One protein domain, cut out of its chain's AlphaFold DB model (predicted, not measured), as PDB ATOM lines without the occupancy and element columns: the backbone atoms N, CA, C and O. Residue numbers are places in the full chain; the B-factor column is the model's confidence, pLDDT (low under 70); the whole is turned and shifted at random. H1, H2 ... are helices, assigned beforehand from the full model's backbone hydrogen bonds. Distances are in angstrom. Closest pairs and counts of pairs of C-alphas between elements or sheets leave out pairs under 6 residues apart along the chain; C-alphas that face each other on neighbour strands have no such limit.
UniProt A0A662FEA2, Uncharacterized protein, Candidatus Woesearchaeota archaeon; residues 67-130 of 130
ATOM      1  N   PRO A  67     115.235 135.809 176.403       87.19
ATOM      2  CA  PRO A  67     114.679 137.138 176.614       87.19
ATOM      3  C   PRO A  67     115.661 138.048 177.359       87.19
ATOM      4  O   PRO A  67     116.309 137.643 178.330       87.19
ATOM      5  N   LYS A  68     115.751 139.312 176.933       87.38
ATOM      6  CA  LYS A  68     116.504 140.337 177.667       87.38
ATOM      7  C   LYS A  68     115.716 140.734 178.914       87.38
ATOM      8  O   LYS A  68     114.540 141.067 178.823       87.38
ATOM      9  N   THR A  69     116.371 140.730 180.072       88.25
ATOM     10  CA  THR A  69     115.772 141.137 181.349       88.25
ATOM     11  C   THR A  69     116.663 142.146 182.066       88.25
ATOM     12  O   THR A  69     117.888 142.033 182.030       88.25
ATOM     13  N   THR A  70     116.051 143.131 182.725       90.19
ATOM     14  CA  THR A  70     116.725 144.102 183.605       90.19
ATOM     15  C   THR A  70     116.665 143.691 185.081       90.19
ATOM     16  O   THR A  70     117.255 144.353 185.936       90.19
ATOM     17  N   SER A  71     115.973 142.589 185.398       90.31
ATOM     18  CA  SER A  71     115.816 142.108 186.770       90.31
ATOM     19  C   SER A  71     117.138 141.598 187.345       90.31
ATOM     20  O   SER A  71     117.849 140.803 186.724       90.31
ATOM     21  N   LYS A  72     117.446 142.019 188.576       91.62
ATOM     22  CA  LYS A  72     118.612 141.546 189.340       91.62
ATOM     23  C   LYS A  72     118.348 140.232 190.083       91.62
ATOM     24  O   LYS A  72     119.287 139.643 190.612       91.62
ATOM     25  N   SER A  73     117.097 139.767 190.129       95.56
ATOM     26  CA  SER A  73     116.740 138.547 190.852       95.56
ATOM     27  C   SER A  73     117.349 137.309 190.171       95.56
ATOM     28  O   SER A  73     117.090 137.080 188.983       95.56
ATOM     29  N   PRO A  74     118.128 136.476 190.892       92.56
ATOM     30  CA  PRO A  74     118.712 135.265 190.321       92.56
ATOM     31  C   PRO A  74     117.640 134.267 189.870       92.56
ATOM     32  O   PRO A  74     117.822 133.612 188.847       92.56
ATOM     33  N   VAL A  75     116.500 134.211 190.567       96.44
ATOM     34  CA  VAL A  75     115.370 133.331 190.232       96.44
ATOM     35  C   VAL A  75     114.795 133.683 188.860       96.44
ATOM     36  O   VAL A  75     114.622 132.812 188.016       96.44
ATOM     37  N   VAL A  76     114.582 134.976 188.597       93.25
ATOM     38  CA  VAL A  76     114.061 135.460 187.308       93.25
ATOM     39  C   VAL A  76     115.054 135.176 186.177       93.25
ATOM     40  O   VAL A  76     114.670 134.711 185.105       93.25
ATOM     41  N   ARG A  77     116.355 135.400 186.411       93.81
ATOM     42  CA  ARG A  77     117.402 135.114 185.412       93.81
ATOM     43  C   ARG A  77     117.536 133.623 185.104       93.81
ATOM     44  O   ARG A  77     117.840 133.288 183.957       93.81
ATOM     45  N   LEU A  78     117.337 132.767 186.108       94.06
ATOM     46  CA  LEU A  78     117.335 131.314 185.958       94.06
ATOM     47  C   LEU A  78     116.111 130.844 185.176       94.06
ATOM     48  O   LEU A  78     116.266 130.070 184.238       94.06
ATOM     49  N   PHE A  79     114.926 131.364 185.502       94.94
ATOM     50  CA  PHE A  79     113.699 131.062 184.770       94.94
ATOM     51  C   PHE A  79     113.845 131.377 183.279       94.94
ATOM     52  O   PHE A  79     113.623 130.501 182.451       94.94
ATOM     53  N   TYR A  80     114.299 132.586 182.926       92.81
ATOM     54  CA  TYR A  80     114.476 132.954 181.517       92.81
ATOM     55  C   TYR A  80     115.493 132.084 180.788       92.81
ATOM     56  O   TYR A  80     115.313 131.837 179.603       92.81
ATOM     57  N   PHE A  81     116.541 131.635 181.482       91.62
ATOM     58  CA  PHE A  81     117.514 130.703 180.920       91.62
ATOM     59  C   PHE A  81     116.908 129.313 180.680       91.62
ATOM     60  O   PHE A  81     117.064 128.744 179.606       91.62
ATOM     61  N   MET A  82     116.185 128.760 181.656       94.69
ATOM     62  CA  MET A  82     115.513 127.469 181.479       94.69
ATOM     63  C   MET A  82     114.456 127.541 180.372       94.69
ATOM     64  O   MET A  82     114.368 126.642 179.540       94.69
ATOM     65  N   PHE A  83     113.699 128.636 180.321       93.44
ATOM     66  CA  PHE A  83     112.702 128.878 179.286       93.44
ATOM     67  C   PHE A  83     113.325 128.919 177.884       93.44
ATOM     68  O   PHE A  83     112.825 128.256 176.976       93.44
ATOM     69  N   SER A  84     114.439 129.629 177.693       93.25
ATOM     70  CA  SER A  84     115.111 129.676 176.391       93.25
ATOM     71  C   SER A  84     115.703 128.335 175.970       93.25
ATOM     72  O   SER A  84     115.632 128.003 174.787       93.25
ATOM     73  N   VAL A  85     116.173 127.514 176.914       93.44
ATOM     74  CA  VAL A  85     116.556 126.116 176.640       93.44
ATOM     75  C   VAL A  85     115.353 125.291 176.161       93.44
ATOM     76  O   VAL A  85     115.478 124.540 175.194       93.44
ATOM     77  N   CYS A  86     114.174 125.444 176.774       94.44
ATOM     78  CA  CYS A  86     112.955 124.765 176.318       94.44
ATOM     79  C   CYS A  86     112.569 125.172 174.886       94.44
ATOM     80  O   CYS A  86     112.296 124.301 174.061       94.44
ATOM     81  N   VAL A  87     112.595 126.473 174.571       93.25
ATOM     82  CA  VAL A  87     112.288 126.984 173.221       93.25
ATOM     83  C   VAL A  87     113.318 126.497 172.194       93.25
ATOM     84  O   VAL A  87     112.941 126.064 171.105       93.25
ATOM     85  N   TYR A  88     114.606 126.493 172.547       93.06
ATOM     86  CA  TYR A  88     115.666 125.929 171.708       93.06
ATOM     87  C   TYR A  88     115.412 124.446 171.395       93.06
ATOM     88  O   TYR A  88     115.486 124.039 170.236       93.06
ATOM     89  N   ASN A  89     115.059 123.643 172.402       93.88
ATOM     90  CA  ASN A  89     114.767 122.221 172.206       93.88
ATOM     91  C   ASN A  89     113.531 122.003 171.324       93.88
ATOM     92  O   ASN A  89     113.541 121.116 170.471       93.88
ATOM     93  N   LEU A  90     112.492 122.831 171.475       94.25
ATOM     94  CA  LEU A  90     111.310 122.780 170.613       94.25
ATOM     95  C   LEU A  90     111.671 123.071 169.148       94.25
ATOM     96  O   LEU A  90     111.235 122.354 168.250       94.25
ATOM     97  N   TRP A  91     112.530 124.067 168.912       94.62
ATOM     98  CA  TRP A  91     113.051 124.385 167.581       94.62
ATOM     99  C   TRP A  91     113.855 123.226 166.964       94.62
ATOM    100  O   TRP A  91     113.706 122.941 165.771       94.62
ATOM    101  N   VAL A  92     114.674 122.525 167.758       92.38
ATOM    102  CA  VAL A  92     115.406 121.327 167.303       92.38
ATOM    103  C   VAL A  92     114.436 120.211 166.909       92.38
ATOM    104  O   VAL A  92     114.578 119.637 165.830       92.38
ATOM    105  N   ILE A  93     113.427 119.931 167.741       93.75
ATOM    106  CA  ILE A  93     112.415 118.898 167.466       93.75
ATOM    107  C   ILE A  93     111.618 119.236 166.201       93.75
ATOM    108  O   ILE A  93     111.434 118.368 165.351       93.75
ATOM    109  N   ALA A  94     111.200 120.492 166.031       92.56
ATOM    110  CA  ALA A  94     110.485 120.931 164.833       92.56
ATOM    111  C   ALA A  94     111.311 120.703 163.554       92.56
ATOM    112  O   ALA A  94     110.799 120.177 162.567       92.56
ATOM    113  N   ASN A  95     112.608 121.032 163.583       91.88
ATOM    114  CA  ASN A  95     113.514 120.767 162.462       91.88
ATOM    115  C   ASN A  95     113.723 119.271 162.205       91.88
ATOM    116  O   ASN A  95     113.799 118.862 161.048       91.88
ATOM    117  N   LEU A  96     113.793 118.459 163.263       90.69
ATOM    118  CA  LEU A  96     113.924 117.010 163.141       90.69
ATOM    119  C   LEU A  96     112.687 116.397 162.472       90.69
ATOM    120  O   LEU A  96     112.826 115.638 161.516       90.69
ATOM    121  N   ILE A  97     111.488 116.768 162.926       92.06
ATOM    122  CA  ILE A  97     110.221 116.311 162.336       92.06
ATOM    123  C   ILE A  97     110.143 116.725 160.863       92.06
ATOM    124  O   ILE A  97     109.803 115.905 160.013       92.06
ATOM    125  N   LEU A  98     110.505 117.970 160.539       90.31
ATOM    126  CA  LEU A  98     110.468 118.467 159.165       90.31
ATOM    127  C   LEU A  98     111.488 117.769 158.258       90.31
ATOM    128  O   LEU A  98     111.183 117.470 157.105       90.31
ATOM    129  N   SER A  99     112.685 117.474 158.767       88.44
ATOM    130  CA  SER A  99     113.699 116.715 158.027       88.44
ATOM    131  C   SER A  99     113.232 115.289 157.733       88.44
ATOM    132  O   SER A  99     113.382 114.817 156.608       88.44
ATOM    133  N   LEU A 100     112.583 114.634 158.702       87.81
ATOM    134  CA  LEU A 100     111.992 113.310 158.505       87.81
ATOM    135  C   LEU A 100     110.842 113.347 157.491       87.81
ATOM    136  O   LEU A 100     110.788 112.504 156.598       87.81
ATOM    137  N   ALA A 101     109.954 114.337 157.592       87.75
ATOM    138  CA  ALA A 101     108.805 114.481 156.698       87.75
ATOM    139  C   ALA A 101     109.203 114.827 155.253       87.75
ATOM    140  O   ALA A 101     108.545 114.397 154.312       87.75
ATOM    141  N   SER A 102     110.280 115.594 155.067       82.19
ATOM    142  CA  SER A 102     110.751 116.016 153.741       82.19
ATOM    143  C   SER A 102     111.682 115.006 153.061       82.19
ATOM    144  O   SER A 102     112.114 115.263 151.939       82.19
ATOM    145  N   ALA A 103     112.036 113.897 153.730       77.19
ATOM    146  CA  ALA A 103     113.104 112.970 153.325       77.19
ATOM    147  C   ALA A 103     114.454 113.660 153.004       77.19
ATOM    148  O   ALA A 103     115.373 113.042 152.466       77.19
ATOM    149  N   ALA A 104     114.593 114.940 153.356       67.50
ATOM    150  CA  ALA A 104     115.785 115.735 153.167       67.50
ATOM    151  C   ALA A 104     116.568 115.700 154.477       67.50
ATOM    152  O   ALA A 104     116.301 116.455 155.418       67.50
ATOM    153  N   VAL A 105     117.553 114.804 154.546       64.69
ATOM    154  CA  VAL A 105     118.554 114.822 155.615       64.69
ATOM    155  C   VAL A 105     119.504 115.982 155.321       64.69
ATOM    156  O   VAL A 105     120.538 115.829 154.678       64.69
ATOM    157  N   SER A 106     119.098 117.182 155.722       66.56
ATOM    158  CA  SER A 106     119.926 118.381 155.639       66.56
ATOM    159  C   SER A 106     120.742 118.516 156.921       66.56
ATOM    160  O   SER A 106     120.183 118.536 158.014       66.56
ATOM    161  N   GLU A 107     122.061 118.684 156.796       69.00
ATOM    162  CA  GLU A 107     122.931 119.027 157.935       69.00
ATOM    163  C   GLU A 107     122.581 120.391 158.551       69.00
ATOM    164  O   GLU A 107     122.922 120.680 159.700       69.00
ATOM    165  N   LYS A 108     121.904 121.253 157.785       79.12
ATOM    166  CA  LYS A 108     121.469 122.577 158.226       79.12
ATOM    167  C   LYS A 108     119.999 122.552 158.639       79.12
ATOM    168  O   LYS A 108     119.197 121.910 157.954       79.12
ATOM    169  N   PRO A 109     119.626 123.302 159.691       81.31
ATOM    170  CA  PRO A 109     118.232 123.425 160.082       81.31
ATOM    171  C   PRO A 109     117.431 124.071 158.947       81.31
ATOM    172  O   PRO A 109     117.813 125.120 158.426       81.31
ATOM    173  N   ILE A 110     116.325 123.429 158.578       85.44
ATOM    174  CA  ILE A 110     115.405 123.878 157.529       85.44
ATOM    175  C   ILE A 110     114.731 125.188 157.957       85.44
ATOM    176  O   ILE A 110     114.639 126.138 157.184       85.44
ATOM    177  N   ILE A 111     114.319 125.266 159.225       88.75
ATOM    178  CA  ILE A 111     113.801 126.479 159.854       88.75
ATOM    179  C   ILE A 111     114.926 127.083 160.683       88.75
ATOM    180  O   ILE A 111     115.377 126.488 161.662       88.75
ATOM    181  N   THR A 112     115.364 128.295 160.350       91.25
ATOM    182  CA  THR A 112     116.375 128.992 161.159       91.25
ATOM    183  C   THR A 112     115.801 129.451 162.505       91.25
ATOM    184  O   THR A 112     114.607 129.716 162.625       91.25
ATOM    185  N   ALA A 113     116.653 129.611 163.524       88.81
ATOM    186  CA  ALA A 113     116.228 130.083 164.847       88.81
ATOM    187  C   ALA A 113     115.462 131.422 164.791       88.81
ATOM    188  O   ALA A 113     114.468 131.603 165.488       88.81
ATOM    189  N   LYS A 114     115.878 132.345 163.912       87.00
ATOM    190  CA  LYS A 114     115.190 133.630 163.708       87.00
ATOM    191  C   LYS A 114     113.785 133.455 163.136       87.00
ATOM    192  O   LYS A 114     112.863 134.100 163.617       87.00
ATOM    193  N   MET A 115     113.625 132.587 162.133       89.25
ATOM    194  CA  MET A 115     112.313 132.296 161.543       89.25
ATOM    195  C   MET A 115     111.366 131.699 162.580       89.25
ATOM    196  O   MET A 115     110.211 132.099 162.648       89.25
ATOM    197  N   PHE A 116     111.875 130.800 163.424       90.88
ATOM    198  CA  PHE A 116     111.091 130.201 164.499       90.88
ATOM    199  C   PHE A 116     110.605 131.239 165.517       90.88
ATOM    200  O   PHE A 116     109.435 131.241 165.878       90.88
ATOM    201  N   ILE A 117     111.472 132.172 165.927       88.25
ATOM    202  CA  ILE A 117     111.089 133.269 166.831       88.25
ATOM    203  C   ILE A 117     110.020 134.163 166.195       88.25
ATOM    204  O   ILE A 117     109.046 134.502 166.861       88.25
ATOM    205  N   ILE A 118     110.185 134.538 164.922       88.50
ATOM    206  CA  ILE A 118     109.213 135.381 164.210       88.50
ATOM    207  C   ILE A 118     107.857 134.674 164.117       88.50
ATOM    208  O   ILE A 118     106.840 135.302 164.389       88.50
ATOM    209  N   ALA A 119     107.840 133.379 163.791       88.44
ATOM    210  CA  ALA A 119     106.612 132.591 163.734       88.44
ATOM    211  C   ALA A 119     105.899 132.553 165.096       88.44
ATOM    212  O   ALA A 119     104.718 132.866 165.177       88.44
ATOM    213  N   MET A 120     106.634 132.290 166.182       86.25
ATOM    214  CA  MET A 120     106.066 132.330 167.535       86.25
ATOM    215  C   MET A 120     105.505 133.712 167.900       86.25
ATOM    216  O   MET A 120     104.494 133.807 168.585       86.25
ATOM    217  N   GLN A 121     106.168 134.793 167.487       84.56
ATOM    218  CA  GLN A 121     105.702 136.156 167.755       84.56
ATOM    219  C   GLN A 121     104.462 136.525 166.938       84.56
ATOM    220  O   GLN A 121     103.623 137.263 167.445       84.56
ATOM    221  N   ALA A 122     104.354 136.029 165.703       84.62
ATOM    222  CA  ALA A 122     103.189 136.233 164.852       84.62
ATOM    223  C   ALA A 122     101.943 135.560 165.447       84.62
ATOM    224  O   ALA A 122     100.937 136.241 165.616       84.62
ATOM    225  N   ASP A 123     102.054 134.300 165.883       80.94
ATOM    226  CA  ASP A 123     100.962 133.577 166.558       80.94
ATOM    227  C   ASP A 123     100.498 134.297 167.834       80.94
ATOM    228  O   ASP A 123      99.308 134.390 168.118       80.94
ATOM    229  N   LEU A 124     101.433 134.859 168.608       75.12
ATOM    230  CA  LEU A 124     101.101 135.638 169.808       75.12
ATOM    231  C   LEU A 124     100.457 136.997 169.495       75.12
ATOM    232  O   LEU A 124      99.851 137.602 170.381       75.12
ATOM    233  N   ALA A 125     100.629 137.503 168.273       72.50
ATOM    234  CA  ALA A 125     100.096 138.783 167.824       72.50
ATOM    235  C   ALA A 125      98.744 138.655 167.101       72.50
ATOM    236  O   ALA A 125      98.119 139.685 166.826       72.50
ATOM    237  N   GLU A 126      98.269 137.438 166.813       70.31
ATOM    238  CA  GLU A 126      96.923 137.231 166.283       70.31
ATOM    239  C   GLU A 126      95.888 137.693 167.321       70.31
ATOM    240  O   GLU A 126      95.755 137.148 168.418       70.31
ATOM    241  N   LYS A 127      95.171 138.775 166.992       60.34
ATOM    242  CA  LYS A 127      94.066 139.277 167.814       60.34
ATOM    243  C   LYS A 127      92.965 138.207 167.854       60.34
ATOM    244  O   LYS A 127      92.651 137.660 166.796       60.34
ATOM    245  N   PRO A 128      92.342 137.944 169.020       65.06
ATOM    246  CA  PRO A 128      91.234 136.999 169.087       65.06
ATOM    247  C   PRO A 128      90.108 137.428 168.129       65.06
ATOM    248  O   PRO A 128      89.934 138.635 167.913       65.06
ATOM    249  N   PRO A 129      89.371 136.465 167.541       70.94
ATOM    250  CA  PRO A 129      88.249 136.771 166.662       70.94
ATOM    251  C   PRO A 129      87.210 137.647 167.390       70.94
ATOM    252  O   PRO A 129      87.119 137.564 168.619       70.94
ATOM    253  N   PRO A 130      86.486 138.513 166.650       67.00
ATOM    254  CA  PRO A 130      85.508 139.441 167.218       67.00
ATOM    255  C   PRO A 130      84.359 138.738 167.944       67.00
ATOM    256  O   PRO A 130      83.982 137.618 167.529       67.00
TER     257      PRO A 130
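This is residues 67 to 130 of the 130 residues of an uncharacterized protein of Candidatus Woesearchaeota archaeon (UniProt A0A662FEA2). One long helix, H1, makes the length of a loose T, and a shorter helix, H2, leads away from its side at nearly a right angle. After H1 the link of residues 102 to 112 folds back beside the helix to where H2 begins, and the free end, residues 121 to 130, sticks out as the stem of the T. The printed part has 64 residues, with two named helices, H1 then H2, and no named strand; the class is all helix. The whole is loose, with a radius of gyration of the C-alphas of 15.4 A, and flat, spanning 46 by 38 by 14 A.

H1 is residues 74 to 101, 40.8 A from first to last C-alpha; C-alpha 74 is at (118.712, 135.265, 190.321) and C-alpha 101 at (108.805, 114.481, 156.698). H2 is residues 113 to 125, 18.6 A long, and ends with C-alpha 125 at (100.096, 138.783, 167.824).

H1 and H2 are close but not clearly touching, with 2 pairs of C-alphas within 8 A. Their closest C-alphas are those of Trp 91 and Phe 116, 6.9 A apart. Their lines are about perpendicular, at 75 degrees, and their centres are 13.2 A apart. In H1 and H2 every O i to N i+4 pair is within hydrogen-bond range.

The two C-alphas farthest apart are those of Lys 72 and Ala 103, at 46.3 A. Residues 70 to 76, of which 74 to 76 belong to H1, stand free, and so do residues 121 to 130, of which 121 to 125 belong to H2. The printed part has no cut, and the link from H1 to H2 is long, with 11 residues. The mean pLDDT of the printed part is 86.2; residues 104 to 107, 127 to 128 and 130 are under 70. Residue 130 is the chain's last.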